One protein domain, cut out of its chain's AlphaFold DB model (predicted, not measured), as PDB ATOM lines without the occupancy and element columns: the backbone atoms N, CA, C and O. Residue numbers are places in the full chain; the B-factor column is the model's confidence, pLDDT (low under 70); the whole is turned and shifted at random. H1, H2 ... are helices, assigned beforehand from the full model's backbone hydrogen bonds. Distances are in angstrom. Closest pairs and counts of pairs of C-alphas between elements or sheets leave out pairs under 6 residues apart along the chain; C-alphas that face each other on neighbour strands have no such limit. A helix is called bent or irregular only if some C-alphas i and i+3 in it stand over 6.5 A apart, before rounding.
ATOM      1  N   SER A 127      28.002 -31.457 -14.920       66.31
ATOM      2  CA  SER A 127      28.959 -30.840 -14.001       66.31
ATOM      3  C   SER A 127      30.380 -31.345 -14.243       66.31
ATOM      4  O   SER A 127      31.323 -30.556 -14.186       66.31
ATOM      5  N   SER A 128      30.544 -32.633 -14.558       68.31
ATOM      6  CA  SER A 128      31.848 -33.232 -14.867       68.31
ATOM      7  C   SER A 128      32.379 -32.759 -16.223       68.31
ATOM      8  O   SER A 128      33.509 -32.278 -16.304       68.31
ATOM      9  N   SER A 129      31.543 -32.785 -17.266       76.00
ATOM     10  CA  SER A 129      31.906 -32.311 -18.610       76.00
ATOM     11  C   SER A 129      32.280 -30.823 -18.620       76.00
ATOM     12  O   SER A 129      33.312 -30.432 -19.175       76.00
ATOM     13  N   LEU A 130      31.489 -29.982 -17.943       79.94
ATOM     14  CA  LEU A 130      31.764 -28.547 -17.850       79.94
ATOM     15  C   LEU A 130      33.043 -28.260 -17.048       79.94
ATOM     16  O   LEU A 130      33.761 -27.307 -17.359       79.94
ATOM     17  N   HIS A 131      33.333 -29.072 -16.027       83.00
ATOM     18  CA  HIS A 131      34.552 -28.950 -15.232       83.00
ATOM     19  C   HIS A 131      35.803 -29.286 -16.052       83.00
ATOM     20  O   HIS A 131      36.724 -28.468 -16.099       83.00
ATOM     21  N   VAL A 132      35.794 -30.420 -16.760       86.75
ATOM     22  CA  VAL A 132      36.877 -30.849 -17.665       86.75
ATOM     23  C   VAL A 132      37.178 -29.770 -18.699       86.75
ATOM     24  O   VAL A 132      38.325 -29.341 -18.845       86.75
ATOM     25  N   LYS A 133      36.139 -29.291 -19.392       90.00
ATOM     26  CA  LYS A 133      36.293 -28.287 -20.446       90.00
ATOM     27  C   LYS A 133      36.926 -27.002 -19.908       90.00
ATOM     28  O   LYS A 133      37.863 -26.483 -20.509       90.00
ATOM     29  N   ARG A 134      36.468 -26.525 -18.745       90.19
ATOM     30  CA  ARG A 134      37.003 -25.314 -18.103       90.19
ATOM     31  C   ARG A 134      38.473 -25.467 -17.713       90.19
ATOM     32  O   ARG A 134      39.242 -24.522 -17.884       90.19
ATOM     33  N   GLU A 135      38.867 -26.622 -17.175       90.81
ATOM     34  CA  GLU A 135      40.267 -26.877 -16.816       90.81
ATOM     35  C   GLU A 135      41.167 -26.819 -18.058       90.81
ATOM     36  O   GLU A 135      42.182 -26.119 -18.053       90.81
ATOM     37  N   LEU A 136      40.764 -27.466 -19.154       93.38
ATOM     38  CA  LEU A 136      41.525 -27.444 -20.404       93.38
ATOM     39  C   LEU A 136      41.576 -26.044 -21.040       93.38
ATOM     40  O   LEU A 136      42.652 -25.592 -21.433       93.38
ATOM     41  N   GLU A 137      40.461 -25.307 -21.072       95.00
ATOM     42  CA  GLU A 137      40.413 -23.912 -21.544       95.00
ATOM     43  C   GLU A 137      41.346 -22.994 -20.737       95.00
ATOM     44  O   GLU A 137      41.981 -22.084 -21.287       95.00
ATOM     45  N   GLN A 138      41.489 -23.249 -19.434       93.75
ATOM     46  CA  GLN A 138      42.436 -22.522 -18.595       93.75
ATOM     47  C   GLN A 138      43.890 -22.810 -19.001       93.75
ATOM     48  O   GLN A 138      44.721 -21.894 -19.000       93.75
ATOM     49  N   LEU A 139      44.213 -24.054 -19.362       95.25
ATOM     50  CA  LEU A 139      45.548 -24.428 -19.837       95.25
ATOM     51  C   LEU A 139      45.861 -23.826 -21.216       95.25
ATOM     52  O   LEU A 139      46.988 -23.358 -21.418       95.25
ATOM     53  N   VAL A 140      44.870 -23.753 -22.116       95.19
ATOM     54  CA  VAL A 140      44.981 -23.018 -23.391       95.19
ATOM     55  C   VAL A 140      45.262 -21.542 -23.123       95.19
ATOM     56  O   VAL A 140      46.213 -20.976 -23.661       95.19
ATOM     57  N   SER A 141      44.475 -20.914 -22.244       96.06
ATOM     58  CA  SER A 141      44.607 -19.487 -21.918       96.06
ATOM     59  C   SER A 141      45.996 -19.148 -21.363       96.06
ATOM     60  O   SER A 141      46.544 -18.081 -21.636       96.06
ATOM     61  N   LYS A 142      46.601 -20.085 -20.623       94.94
ATOM     62  CA  LYS A 142      47.968 -19.980 -20.086       94.94
ATOM     63  C   LYS A 142      49.063 -20.382 -21.086       94.94
ATOM     64  O   LYS A 142      50.235 -20.363 -20.719       94.94
ATOM     65  N   LYS A 143      48.711 -20.721 -22.332       93.56
ATOM     66  CA  LYS A 143      49.627 -21.167 -23.399       93.56
ATOM     67  C   LYS A 143      50.463 -22.395 -23.015       93.56
ATOM     68  O   LYS A 143      51.626 -22.509 -23.397       93.56
ATOM     69  N   HIS A 144      49.893 -23.295 -22.216       93.94
ATOM     70  CA  HIS A 144      50.538 -24.554 -21.819       93.94
ATOM     71  C   HIS A 144      49.953 -25.772 -22.527       93.94
ATOM     72  O   HIS A 144      50.528 -26.852 -22.443       93.94
ATOM     73  N   PHE A 145      48.830 -25.597 -23.211       93.94
ATOM     74  CA  PHE A 145      48.098 -26.650 -23.886       93.94
ATOM     75  C   PHE A 145      47.658 -26.148 -25.259       93.94
ATOM     76  O   PHE A 145      47.274 -24.982 -25.393       93.94
ATOM     77  N   ASP A 146      47.784 -27.003 -26.268       93.56
ATOM     78  CA  ASP A 146      47.417 -26.655 -27.637       93.56
ATOM     79  C   ASP A 146      45.890 -26.607 -27.777       93.56
ATOM     80  O   ASP A 146      45.181 -27.526 -27.361       93.56
ATOM     81  N   TYR A 147      45.380 -25.528 -28.368       93.31
ATOM     82  CA  TYR A 147      43.950 -25.364 -28.600       93.31
ATOM     83  C   TYR A 147      43.395 -26.450 -29.529       93.31
ATOM     84  O   TYR A 147      42.272 -26.911 -29.321       93.31
ATOM     85  N   ASP A 148      44.196 -26.929 -30.483       94.44
ATOM     86  CA  ASP A 148      43.784 -27.964 -31.438       94.44
ATOM     87  C   ASP A 148      43.523 -29.325 -30.763       94.44
ATOM     88  O   ASP A 148      42.894 -30.207 -31.345       94.44
ATOM     89  N   ASN A 149      43.990 -29.505 -29.521       94.69
ATOM     90  CA  ASN A 149      43.765 -30.704 -28.713       94.69
ATOM     91  C   ASN A 149      42.529 -30.592 -27.799       94.69
ATOM     92  O   ASN A 149      42.153 -31.576 -27.160       94.69
ATOM     93  N   LEU A 150      41.903 -29.411 -27.705       93.75
ATOM     94  CA  LEU A 150      40.865 -29.122 -26.713       93.75
ATOM     95  C   LEU A 150      39.630 -30.005 -26.870       93.75
ATOM     96  O   LEU A 150      39.185 -30.597 -25.886       93.75
ATOM     97  N   SER A 151      39.077 -30.103 -28.080       92.62
ATOM     98  CA  SER A 151      37.897 -30.935 -28.344       92.62
ATOM     99  C   SER A 151      38.197 -32.407 -28.085       92.62
ATOM    100  O   SER A 151      37.504 -33.040 -27.294       92.62
ATOM    101  N   LEU A 152      39.294 -32.906 -28.663       94.50
ATOM    102  CA  LEU A 152      39.740 -34.289 -28.528       94.50
ATOM    103  C   LEU A 152      39.833 -34.719 -27.061       94.50
ATOM    104  O   LEU A 152      39.275 -35.749 -26.685       94.50
ATOM    105  N   LEU A 153      40.523 -33.935 -26.227       93.62
ATOM    106  CA  LEU A 153      40.675 -34.276 -24.814       93.62
ATOM    107  C   LEU A 153      39.400 -34.055 -24.005       93.62
ATOM    108  O   LEU A 153      39.145 -34.828 -23.084       93.62
ATOM    109  N   THR A 154      38.590 -33.047 -24.337       93.12
ATOM    110  CA  THR A 154      37.296 -32.846 -23.667       93.12
ATOM    111  C   THR A 154      36.410 -34.072 -23.865       93.12
ATOM    112  O   THR A 154      35.924 -34.641 -22.886       93.12
ATOM    113  N   ASP A 155      36.264 -34.531 -25.108       91.56
ATOM    114  CA  ASP A 155      35.450 -35.701 -25.445       91.56
ATOM    115  C   ASP A 155      36.029 -36.982 -24.832       91.56
ATOM    116  O   ASP A 155      35.292 -37.832 -24.323       91.56
ATOM    117  N   PHE A 156      37.359 -37.108 -24.826       91.81
ATOM    118  CA  PHE A 156      38.051 -38.241 -24.224       91.81
ATOM    119  C   PHE A 156      37.831 -38.327 -22.707       91.81
ATOM    120  O   PHE A 156      37.461 -39.388 -22.205       91.81
ATOM    121  N   PHE A 157      38.005 -37.233 -21.960       90.12
ATOM    122  CA  PHE A 157      37.859 -37.244 -20.499       90.12
ATOM    123  C   PHE A 157      36.413 -37.411 -20.034       90.12
ATOM    124  O   PHE A 157      36.194 -37.951 -18.951       90.12
ATOM    125  N   VAL A 158      35.428 -37.017 -20.846       87.56
ATOM    126  CA  VAL A 158      34.019 -37.344 -20.580       87.56
ATOM    127  C   VAL A 158      33.808 -38.864 -20.568       87.56
ATOM    128  O   VAL A 158      33.098 -39.375 -19.706       87.56
ATOM    129  N   LYS A 159      34.460 -39.599 -21.479       86.69
ATOM    130  CA  LYS A 159      34.380 -41.071 -21.560       86.69
ATOM    131  C   LYS A 159      35.314 -41.779 -20.578       86.69
ATOM    132  O   LYS A 159      35.010 -42.876 -20.113       86.69
ATOM    133  N   HIS A 160      36.438 -41.150 -20.240       84.94
ATOM    134  CA  HIS A 160      37.466 -41.712 -19.369       84.94
ATOM    135  C   HIS A 160      37.849 -40.763 -18.216       84.94
ATOM    136  O   HIS A 160      39.003 -40.323 -18.142       84.94
ATOM    137  N   PRO A 161      36.937 -40.487 -17.259       83.94
ATOM    138  CA  PRO A 161      37.198 -39.534 -16.173       83.94
ATOM    139  C   PRO A 161      38.393 -39.911 -15.287       83.94
ATOM    140  O   PRO A 161      39.037 -39.041 -14.712       83.94
ATOM    141  N   LEU A 162      38.723 -41.204 -15.192       82.12
ATOM    142  CA  LEU A 162      39.838 -41.713 -14.382       82.12
ATOM    143  C   LEU A 162      41.224 -41.327 -14.922       82.12
ATOM    144  O   LEU A 162      42.211 -41.440 -14.199       82.12
ATOM    145  N   VAL A 163      41.315 -40.900 -16.184       84.31
ATOM    146  CA  VAL A 163      42.578 -40.462 -16.801       84.31
ATOM    147  C   VAL A 163      42.858 -38.980 -16.503       84.31
ATOM    148  O   VAL A 163      43.981 -38.514 -16.692       84.31
ATOM    149  N   LEU A 164      41.864 -38.237 -16.001       86.12
ATOM    150  CA  LEU A 164      41.994 -36.823 -15.652       86.12
ATOM    151  C   LEU A 164      42.936 -36.627 -14.450       86.12
ATOM    152  O   LEU A 164      42.837 -37.315 -13.431       86.12
ATOM    153  N   LEU A 165      43.837 -35.644 -14.542       85.69
ATOM    154  CA  LEU A 165      44.764 -35.312 -13.461       85.69
ATOM    155  C   LEU A 165      44.090 -34.421 -12.411       85.69
ATOM    156  O   LEU A 165      44.240 -33.196 -12.411       85.69
ATOM    157  N   ASN A 166      43.405 -35.054 -11.462       75.38
ATOM    158  CA  ASN A 166      42.695 -34.362 -10.376       75.38
ATOM    159  C   ASN A 166      43.614 -33.773  -9.293       75.38
ATOM    160  O   ASN A 166      43.136 -33.140  -8.352       75.38
ATOM    161  N   ASP A 167      44.929 -33.965  -9.398       79.12
ATOM    162  CA  ASP A 167      45.877 -33.427  -8.429       79.12
ATOM    163  C   ASP A 167      46.018 -31.904  -8.597       79.12
ATOM    164  O   ASP A 167      46.593 -31.392  -9.565       79.12
ATOM    165  N   THR A 168      45.470 -31.169  -7.630       75.62
ATOM    166  CA  THR A 168      45.504 -29.703  -7.574       75.62
ATOM    167  C   THR A 168      46.895 -29.147  -7.274       75.62
ATOM    168  O   THR A 168      47.114 -27.951  -7.454       75.62
ATOM    169  N   SER A 169      47.836 -29.980  -6.818       84.62
ATOM    170  CA  SER A 169      49.221 -29.575  -6.548       84.62
ATOM    171  C   SER A 169      50.071 -29.461  -7.820       84.62
ATOM    172  O   SER A 169      51.100 -28.778  -7.821       84.62
ATOM    173  N   LEU A 170      49.639 -30.080  -8.925       88.00
ATOM    174  CA  LEU A 170      50.363 -30.032 -10.190       88.00
ATOM    175  C   LEU A 170      50.256 -28.646 -10.831       88.00
ATOM    176  O   LEU A 170      49.171 -28.104 -11.042       88.00
ATOM    177  N   SER A 171      51.405 -28.087 -11.216       91.62
ATOM    178  CA  SER A 171      51.436 -26.811 -11.932       91.62
ATOM    179  C   SER A 171      50.700 -26.898 -13.275       91.62
ATOM    180  O   SER A 171      50.751 -27.915 -13.967       91.62
ATOM    181  N   ASN A 172      50.092 -25.788 -13.705       92.69
ATOM    182  CA  ASN A 172      49.435 -25.702 -15.017       92.69
ATOM    183  C   ASN A 172      50.381 -26.062 -16.173       92.69
ATOM    184  O   ASN A 172      49.961 -26.665 -17.152       92.69
ATOM    185  N   ARG A 173      51.669 -25.715 -16.055       93.88
ATOM    186  CA  ARG A 173      52.680 -26.063 -17.057       93.88
ATOM    187  C   ARG A 173      52.864 -27.575 -17.163       93.88
ATOM    188  O   ARG A 173      52.908 -28.098 -18.269       93.88
ATOM    189  N   TYR A 174      52.957 -28.256 -16.022       93.00
ATOM    190  CA  TYR A 174      53.078 -29.711 -15.978       93.00
ATOM    191  C   TYR A 174      51.834 -30.377 -16.573       93.00
ATOM    192  O   TYR A 174      51.963 -31.161 -17.504       93.00
ATOM    193  N   LYS A 175      50.637 -29.979 -16.116       92.69
ATOM    194  CA  LYS A 175      49.363 -30.495 -16.641       92.69
ATOM    195  C   LYS A 175      49.249 -30.319 -18.157       92.69
ATOM    196  O   LYS A 175      48.919 -31.270 -18.854       92.69
ATOM    197  N   GLY A 176      49.574 -29.130 -18.668       93.69
ATOM    198  CA  GLY A 176      49.539 -28.847 -20.103       93.69
ATOM    199  C   GLY A 176      50.480 -29.735 -20.920       93.69
ATOM    200  O   GLY A 176      50.055 -30.310 -21.917       93.69
ATOM    201  N   TYR A 177      51.724 -29.922 -20.462       92.19
ATOM    202  CA  TYR A 177      52.679 -30.822 -21.120       92.19
ATOM    203  C   TYR A 177      52.184 -32.272 -21.126       92.19
ATOM    204  O   TYR A 177      52.140 -32.907 -22.174       92.19
ATOM    205  N   THR A 178      51.730 -32.762 -19.975       93.12
ATOM    206  CA  THR A 178      51.188 -34.113 -19.834       93.12
ATOM    207  C   THR A 178      49.985 -34.353 -20.749       93.12
ATOM    208  O   THR A 178      49.918 -35.375 -21.432       93.12
ATOM    209  N   TYR A 179      49.052 -33.401 -20.818       94.38
ATOM    210  CA  TYR A 179      47.887 -33.500 -21.694       94.38
ATOM    211  C   TYR A 179      48.237 -33.387 -23.180       94.38
ATOM    212  O   TYR A 179      47.612 -34.074 -23.982       94.38
ATOM    213  N   ASN A 180      49.253 -32.610 -23.566       93.75
ATOM    214  CA  ASN A 180      49.737 -32.623 -24.949       93.75
ATOM    215  C   ASN A 180      50.310 -33.996 -25.334       93.75
ATOM    216  O   ASN A 180      49.929 -34.518 -26.376       93.75
ATOM    217  N   CYS A 181      51.120 -34.631 -24.477       93.31
ATOM    218  CA  CYS A 181      51.617 -35.990 -24.736       93.31
ATOM    219  C   CYS A 181      50.472 -37.011 -24.871       93.31
ATOM    220  O   CYS A 181      50.491 -37.864 -25.756       93.31
ATOM    221  N   LEU A 182      49.441 -36.911 -24.025       93.69
ATOM    222  CA  LEU A 182      48.249 -37.751 -24.156       93.69
ATOM    223  C   LEU A 182      47.513 -37.492 -25.477       93.69
ATOM    224  O   LEU A 182      47.093 -38.438 -26.137       93.69
ATOM    225  N   ALA A 183      47.361 -36.228 -25.872       95.12
ATOM    226  CA  ALA A 183      46.705 -35.869 -27.121       95.12
ATOM    227  C   ALA A 183      47.470 -36.392 -28.345       95.12
ATOM    228  O   ALA A 183      46.832 -36.860 -29.284       95.12
ATOM    229  N   GLU A 184      48.805 -36.371 -28.331       95.56
ATOM    230  CA  GLU A 184      49.629 -36.967 -29.389       95.56
ATOM    231  C   GLU A 184      49.386 -38.475 -29.512       95.56
ATOM    232  O   GLU A 184      49.102 -38.956 -30.609       95.56
ATOM    233  N   LEU A 185      49.380 -39.208 -28.392       93.75
ATOM    234  CA  LEU A 185      49.053 -40.637 -28.389       93.75
ATOM    235  C   LEU A 185      47.634 -40.902 -28.920       93.75
ATOM    236  O   LEU A 185      47.432 -41.800 -29.734       93.75
ATOM    237  N   LEU A 186      46.641 -40.120 -28.488       93.00
ATOM    238  CA  LEU A 186      45.254 -40.281 -28.936       93.00
ATOM    239  C   LEU A 186      45.087 -39.959 -30.425       93.00
ATOM    240  O   LEU A 186      44.414 -40.705 -31.134       93.00
ATOM    241  N   LYS A 187      45.726 -38.892 -30.918       94.50
ATOM    242  CA  LYS A 187      45.750 -38.548 -32.346       94.50
ATOM    243  C   LYS A 187      46.398 -39.657 -33.160       94.50
ATOM    244  O   LYS A 187      45.846 -40.043 -34.184       94.50
ATOM    245  N   PHE A 188      47.524 -40.192 -32.692       94.38
ATOM    246  CA  PHE A 188      48.196 -41.311 -33.339       94.38
ATOM    247  C   PHE A 188      47.261 -42.520 -33.463       94.38
ATOM    248  O   PHE A 188      47.102 -43.061 -34.556       94.38
ATOM    249  N   LEU A 189      46.575 -42.887 -32.376       89.88
ATOM    250  CA  LEU A 189      45.604 -43.984 -32.367       89.88
ATOM    251  C   LEU A 189      44.378 -43.724 -33.262       89.88
ATOM    252  O   LEU A 189      43.772 -44.679 -33.736       89.88
ATOM    253  N   GLN A 190      44.002 -42.464 -33.497       90.00
ATOM    254  CA  GLN A 190      42.907 -42.100 -34.405       90.00
ATOM    255  C   GLN A 190      43.299 -42.125 -35.881       90.00
ATOM    256  O   GLN A 190      42.453 -42.395 -36.731       90.00
ATOM    257  N   THR A 191      44.553 -41.814 -36.201       91.19
ATOM    258  CA  THR A 191      45.007 -41.669 -37.592       91.19
ATOM    259  C   THR A 191      45.658 -42.925 -38.154       91.19
ATOM    260  O   THR A 191      45.757 -43.053 -39.374       91.19
ATOM    261  N   HIS A 192      46.076 -43.858 -37.297       89.06
ATOM    262  CA  HIS A 192      46.756 -45.079 -37.710       89.06
ATOM    263  C   HIS A 192      45.843 -46.293 -37.621       89.06
ATOM    264  O   HIS A 192      45.202 -46.552 -36.602       89.06
ATOM    265  N   SER A 193      45.835 -47.098 -38.686       85.81
ATOM    266  CA  SER A 193      45.200 -48.409 -38.616       85.81
ATOM    267  C   SER A 193      46.002 -49.331 -37.700       85.81
ATOM    268  O   SER A 193      47.219 -49.202 -37.569       85.81
ATOM    269  N   VAL A 194      45.347 -50.343 -37.137       82.06
ATOM    270  CA  VAL A 194      46.015 -51.384 -36.336       82.06
ATOM    271  C   VAL A 194      47.174 -52.027 -37.103       82.06
ATOM    272  O   VAL A 194      48.221 -52.307 -36.532       82.06
ATOM    273  N   LEU A 195      47.031 -52.197 -38.422       81.88
ATOM    274  CA  LEU A 195      48.103 -52.710 -39.276       81.88
ATOM    275  C   LEU A 195      49.290 -51.749 -39.401       81.88
ATOM    276  O   LEU A 195      50.417 -52.214 -39.535       81.88
ATOM    277  N   ASP A 196      49.067 -50.433 -39.369       85.88
ATOM    278  CA  ASP A 196      50.163 -49.454 -39.351       85.88
ATOM    279  C   ASP A 196      50.913 -49.501 -38.018       85.88
ATOM    280  O   ASP A 196      52.142 -49.554 -38.013       85.88
ATOM    281  N   VAL A 197      50.182 -49.570 -36.900       87.25
ATOM    282  CA  VAL A 197      50.747 -49.673 -35.541       87.25
ATOM    283  C   VAL A 197      51.573 -50.949 -35.353       87.25
ATOM    284  O   VAL A 197      52.590 -50.943 -34.666       87.25
ATOM    285  N   LEU A 198      51.166 -52.053 -35.979       81.88
ATOM    286  CA  LEU A 198      51.916 -53.314 -35.951       81.88
ATOM    287  C   LEU A 198      53.075 -53.359 -36.950       81.88
ATOM    288  O   LEU A 198      53.964 -54.197 -36.816       81.88
ATOM    289  N   GLY A 199      53.038 -52.501 -37.966       83.50
ATOM    290  CA  GLY A 199      54.005 -52.457 -39.050       83.50
ATOM    291  C   GLY A 199      54.865 -51.202 -38.990       83.50
ATOM    292  O   GLY A 199      55.703 -51.034 -38.105       83.50
ATOM    293  N   SER A 200      54.680 -50.326 -39.976       85.19
ATOM    294  CA  SER A 200      55.549 -49.173 -40.236       85.19
ATOM    295  C   SER A 200      55.621 -48.158 -39.097       85.19
ATOM    296  O   SER A 200      56.658 -47.521 -38.933       85.19
ATOM    297  N   SER A 201      54.554 -48.015 -38.312       90.12
ATOM    298  CA  SER A 201      54.443 -47.003 -37.254       90.12
ATOM    299  C   SER A 201      54.677 -47.579 -35.854       90.12
ATOM    300  O   SER A 201      54.457 -46.896 -34.858       90.12
ATOM    301  N   HIS A 202      55.146 -48.827 -35.755       88.38
ATOM    302  CA  HIS A 202      55.360 -49.496 -34.472       88.38
ATOM    303  C   HIS A 202      56.323 -48.741 -33.550       88.38
ATOM    304  O   HIS A 202      56.046 -48.583 -32.364       88.38
ATOM    305  N   SER A 203      57.443 -48.248 -34.087       91.38
ATOM    306  CA  SER A 203      58.434 -47.514 -33.288       91.38
ATOM    307  C   SER A 203      57.849 -46.227 -32.706       91.38
ATOM    308  O   SER A 203      58.007 -45.967 -31.519       91.38
ATOM    309  N   GLU A 204      57.130 -45.460 -33.528       94.75
ATOM    310  CA  GLU A 204      56.484 -44.210 -33.117       94.75
ATOM    311  C   GLU A 204      55.410 -44.463 -32.053       94.75
ATOM    312  O   GLU A 204      55.381 -43.788 -31.026       94.75
ATOM    313  N   PHE A 205      54.584 -45.501 -32.237       92.81
ATOM    314  CA  PHE A 205      53.607 -45.912 -31.231       92.81
ATOM    315  C   PHE A 205      54.263 -46.217 -29.878       92.81
ATOM    316  O   PHE A 205      53.785 -45.769 -28.834       92.81
ATOM    317  N   VAL A 206      55.352 -46.993 -29.892       90.69
ATOM    318  CA  VAL A 206      56.070 -47.384 -28.674       90.69
ATOM    319  C   VAL A 206      56.669 -46.163 -27.976       90.69
ATOM    320  O   VAL A 206      56.573 -46.076 -26.753       90.69
ATOM    321  N   GLU A 207      57.242 -45.216 -28.721       94.38
ATOM    322  CA  GLU A 207      57.762 -43.959 -28.167       94.38
ATOM    323  C   GLU A 207      56.651 -43.132 -27.504       94.38
ATOM    324  O   GLU A 207      56.758 -42.806 -26.319       94.38
ATOM    325  N   LEU A 208      55.536 -42.897 -28.204       94.12
ATOM    326  CA  LEU A 208      54.388 -42.151 -27.672       94.12
ATOM    327  C   LEU A 208      53.791 -42.812 -26.422       94.12
ATOM    328  O   LEU A 208      53.466 -42.143 -25.437       94.12
ATOM    329  N   LEU A 209      53.666 -44.141 -26.432       91.19
ATOM    330  CA  LEU A 209      53.168 -44.901 -25.289       91.19
ATOM    331  C   LEU A 209      54.125 -44.808 -24.089       91.19
ATOM    332  O   LEU A 209      53.679 -44.690 -22.943       91.19
ATOM    333  N   GLN A 210      55.436 -44.860 -24.330       91.12
ATOM    334  CA  GLN A 210      56.443 -44.701 -23.281       91.12
ATOM    335  C   GLN A 210      56.430 -43.295 -22.686       91.12
ATOM    336  O   GLN A 210      56.531 -43.164 -21.463       91.12
ATOM    337  N   ASP A 211      56.264 -42.261 -23.506       91.50
ATOM    338  CA  ASP A 211      56.153 -40.886 -23.027       91.50
ATOM    339  C   ASP A 211      54.889 -40.693 -22.190       91.50
ATOM    340  O   ASP A 211      54.975 -40.182 -21.069       91.50
ATOM    341  N   ALA A 212      53.743 -41.216 -22.637       90.56
ATOM    342  CA  ALA A 212      52.515 -41.215 -21.844       90.56
ATOM    343  C   ALA A 212      52.705 -41.915 -20.481       90.56
ATOM    344  O   ALA A 212      52.220 -41.436 -19.454       90.56
ATOM    345  N   ARG A 213      53.480 -43.005 -20.428       88.81
ATOM    346  CA  ARG A 213      53.776 -43.742 -19.185       88.81
ATOM    347  C   ARG A 213      54.633 -42.998 -18.169       88.81
ATOM    348  O   ARG A 213      54.654 -43.398 -17.004       88.81
ATOM    349  N   ARG A 214      55.343 -41.942 -18.568       88.94
ATOM    350  CA  ARG A 214      56.132 -41.121 -17.632       88.94
ATOM    351  C   ARG A 214      55.253 -40.271 -16.718       88.94
ATOM    352  O   ARG A 214      55.746 -39.737 -15.723       88.94
ATOM    353  N   PHE A 215      53.971 -40.147 -17.044       88.62
ATOM    354  CA  PHE A 215      53.022 -39.316 -16.328       88.62
ATOM    355  C   PHE A 215      52.121 -40.133 -15.397       88.62
ATOM    356  O   PHE A 215      51.931 -41.334 -15.603       88.62
ATOM    357  N   PRO A 216      51.528 -39.495 -14.372       83.06
ATOM    358  CA  PRO A 216      50.662 -40.156 -13.398       83.06
ATOM    359  C   PRO A 216      49.254 -40.441 -13.954       83.06
ATOM    360  O   PRO A 216      48.259 -40.251 -13.259       83.06
ATOM    361  N   PHE A 217      49.153 -40.891 -15.206       84.19
ATOM    362  CA  PHE A 217      47.900 -41.392 -15.763       84.19
ATOM    363  C   PHE A 217      47.522 -42.741 -15.151       84.19
ATOM    364  O   PHE A 217      48.360 -43.476 -14.616       84.19
ATOM    365  N   HIS A 218      46.241 -43.089 -15.274       80.50
ATOM    366  CA  HIS A 218      45.730 -44.378 -14.837       80.50
ATOM    367  C   HIS A 218      46.442 -45.525 -15.570       80.50
ATOM    368  O   HIS A 218      46.265 -45.719 -16.774       80.50
ATOM    369  N   LYS A 219      47.254 -46.293 -14.838       81.44
ATOM    370  CA  LYS A 219      48.132 -47.317 -15.426       81.44
ATOM    371  C   LYS A 219      47.360 -48.418 -16.139       81.44
ATOM    372  O   LYS A 219      47.757 -48.811 -17.225       81.44
ATOM    373  N   GLU A 220      46.222 -48.839 -15.588       83.75
ATOM    374  CA  GLU A 220      45.418 -49.910 -16.191       83.75
ATOM    375  C   GLU A 220      44.894 -49.515 -17.578       83.75
ATOM    376  O   GLU A 220      44.841 -50.349 -18.474       83.75
ATOM    377  N   TRP A 221      44.591 -48.227 -17.793       84.94
ATOM    378  CA  TRP A 221      44.136 -47.750 -19.099       84.94
ATOM    379  C   TRP A 221      45.261 -47.816 -20.141       84.94
ATOM    380  O   TRP A 221      45.052 -48.321 -21.244       84.94
ATOM    381  N   LEU A 222      46.472 -47.372 -19.776       86.75
ATOM    382  CA  LEU A 222      47.653 -47.477 -20.641       86.75
ATOM    383  C   LEU A 222      48.039 -48.936 -20.905       86.75
ATOM    384  O   LEU A 222      48.383 -49.282 -22.034       86.75
ATOM    385  N   ASP A 223      47.949 -49.798 -19.896       85.56
ATOM    386  CA  ASP A 223      48.246 -51.225 -20.033       85.56
ATOM    387  C   ASP A 223      47.242 -51.920 -20.955       85.56
ATOM    388  O   ASP A 223      47.612 -52.808 -21.722       85.56
ATOM    389  N   ASP A 224      45.974 -51.513 -20.936       82.81
ATOM    390  CA  ASP A 224      44.966 -52.058 -21.841       82.81
ATOM    391  C   ASP A 224      45.121 -51.545 -23.276       82.81
ATOM    392  O   ASP A 224      44.831 -52.278 -24.225       82.81
ATOM    393  N   ILE A 225      45.611 -50.318 -23.472       82.56
ATOM    394  CA  ILE A 225      46.047 -49.848 -24.796       82.56
ATOM    395  C   ILE A 225      47.233 -50.671 -25.278       82.56
ATOM    396  O   ILE A 225      47.191 -51.191 -26.390       82.56
ATOM    397  N   GLU A 226      48.251 -50.856 -24.440       84.12
ATOM    398  CA  GLU A 226      49.427 -51.643 -24.796       84.12
ATOM    399  C   GLU A 226      49.050 -53.079 -25.172       84.12
ATOM    400  O   GLU A 226      49.461 -53.572 -26.217       84.12
ATOM    401  N   LYS A 227      48.214 -53.751 -24.373       81.06
ATOM    402  CA  LYS A 227      47.766 -55.120 -24.672       81.06
ATOM    403  C   LYS A 227      46.974 -55.204 -25.978       81.06
ATOM    404  O   LYS A 227      47.079 -56.205 -26.685       81.06
ATOM    405  N   ARG A 228      46.157 -54.194 -26.293       75.00
ATOM    406  CA  ARG A 228      45.366 -54.166 -27.535       75.00
ATOM    407  C   ARG A 228      46.226 -53.849 -28.759       75.00
ATOM    408  O   ARG A 228      46.006 -54.448 -29.809       75.00
ATOM    409  N   ALA A 229      47.203 -52.959 -28.615       71.44
ATOM    410  CA  ALA A 229      48.047 -52.487 -29.706       71.44
ATOM    411  C   ALA A 229      49.266 -53.384 -29.971       71.44
ATOM    412  O   ALA A 229      49.583 -53.653 -31.122       71.44
ATOM    413  N   LEU A 230      49.926 -53.889 -28.925       71.12
ATOM    414  CA  LEU A 230      51.112 -54.751 -29.033       71.12
ATOM    415  C   LEU A 230      50.775 -56.246 -29.111       71.12
ATOM    416  O   LEU A 230      51.676 -57.070 -29.244       71.12
ATOM    417  N   LEU A 231      49.488 -56.602 -29.024       64.88
ATOM    418  CA  LEU A 231      48.967 -57.952 -29.258       64.88
ATOM    419  C   LEU A 231      49.733 -59.115 -28.578       64.88
ATOM    420  O   LEU A 231      49.899 -60.164 -29.203       64.88
ATOM    421  N   PRO A 232      50.125 -59.059 -27.289       54.75
ATOM    422  CA  PRO A 232      50.768 -60.211 -26.651       54.75
ATOM    423  C   PRO A 232      49.854 -61.456 -26.558       54.75
ATOM    424  O   PRO A 232      50.330 -62.543 -26.241       54.75
ATOM    425  N   GLY A 233      48.547 -61.322 -26.824       48.34
ATOM    426  CA  GLY A 233      47.562 -62.413 -26.783       48.34
ATOM    427  C   GLY A 233      47.108 -62.964 -28.140       48.34
ATOM    428  O   GLY A 233      46.291 -63.888 -28.163       48.34
ATOM    429  N   LEU A 234      47.580 -62.416 -29.265       54.94
ATOM    430  CA  LEU A 234      47.186 -62.902 -30.585       54.94
ATOM    431  C   LEU A 234      48.112 -64.062 -30.971       54.94
ATOM    432  O   LEU A 234      49.287 -63.860 -31.245       54.94
ATOM    433  N   GLN A 235      47.583 -65.289 -30.995       56.25
ATOM    434  CA  GLN A 235      48.260 -66.495 -31.508       56.25
ATOM    435  C   GLN A 235      48.434 -66.433 -33.042       56.25
ATOM    436  O   GLN A 235      48.107 -67.374 -33.762       56.25
TER     437      GLN A 235
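Overview. This is residues 127 to 235 of the 292 residues of an uncharacterized protein of Medicago truncatula (UniProt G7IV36). A long helix, H3, joins two helical hairpins: H1 and H2 pack crosswise on it, H1 at residues 172 to 176 and H2 at residues 179 to 183, while H5 runs back beside it with H6 folded alongside H5. Short H4 sits at the turn between H3 and H5, and residues 232 to 235 run out past H6. The printed part has 109 residues with six named helices, H1 to H6 in chain order, and no named strand; the class is all helix. The whole is compact, with a radius of gyration of the C-alphas of 14.5 A, yet elongated, spanning 45 by 23 by 23 A.

Along the chain. H1, residues 127 to 141, begins with C-alpha 127 at (28.959, -30.840, -14.001) and is 20.9 A long. H2, residues 147 to 159, is 19.7 A long and irregular: C-alphas 148 and 151 are 7.3 A apart. H3, residues 172 to 191, is the longest, 28.0 A from C-alpha 172 at (49.435, -25.702, -15.017). H4 is residues 194 to 198, H5 residues 202 to 213, 16.4 A, and H6 residues 219 to 229, 15.2 A, ending with C-alpha 229 at (48.047, -52.487, -29.706).

Arrangement. H3 is the hub, touching H1, H2 and H5. H1 touches it with residue 139 alone, about perpendicular at 74 degrees; the closest C-alphas, of Leu 139 and Gly 176, are 6.0 A apart. H2 touches H3 with residues 149 to 153 alone, about perpendicular at 80 degrees, closest at the C-alphas of Asn 149 and Ala 183, 6.2 A. H1 and H2 touch as a hairpin, at a shallow tilt of 21 degrees, opposite ways, with C-alphas of Lys 133 and Thr 154 closest at 5.7 A. H5 touches H3 at a shallow tilt of 29 degrees, opposite ways; the closest C-alphas, of Leu 185 and Leu 208, are 5.6 A apart. H5 and H6 form a hairpin at a shallow tilt of 7 degrees, closest at the C-alphas of Arg 213 and Leu 222, 7.3 A. H4 and H6 only just touch, with 3 pairs of C-alphas within 8 A, the closest those of Val 197 and Ala 229, 7.0 A. H3 and H6 are apart. Every O i to N i+4 pair is within hydrogen-bond range in H1, H3, H4, H5 and H6; in H2, 7 of 9 are.

Size, cuts and confidence. The C-alphas farthest apart, of Ser 141 and Gln 235, are 48.1 A apart. The printed part has no cut. The link from H2 to H3 is long, with 12 residues; the other links are tight. The mean pLDDT of the printed part is 86.8, and residues 127 to 128 and 231 to 235 are under 70.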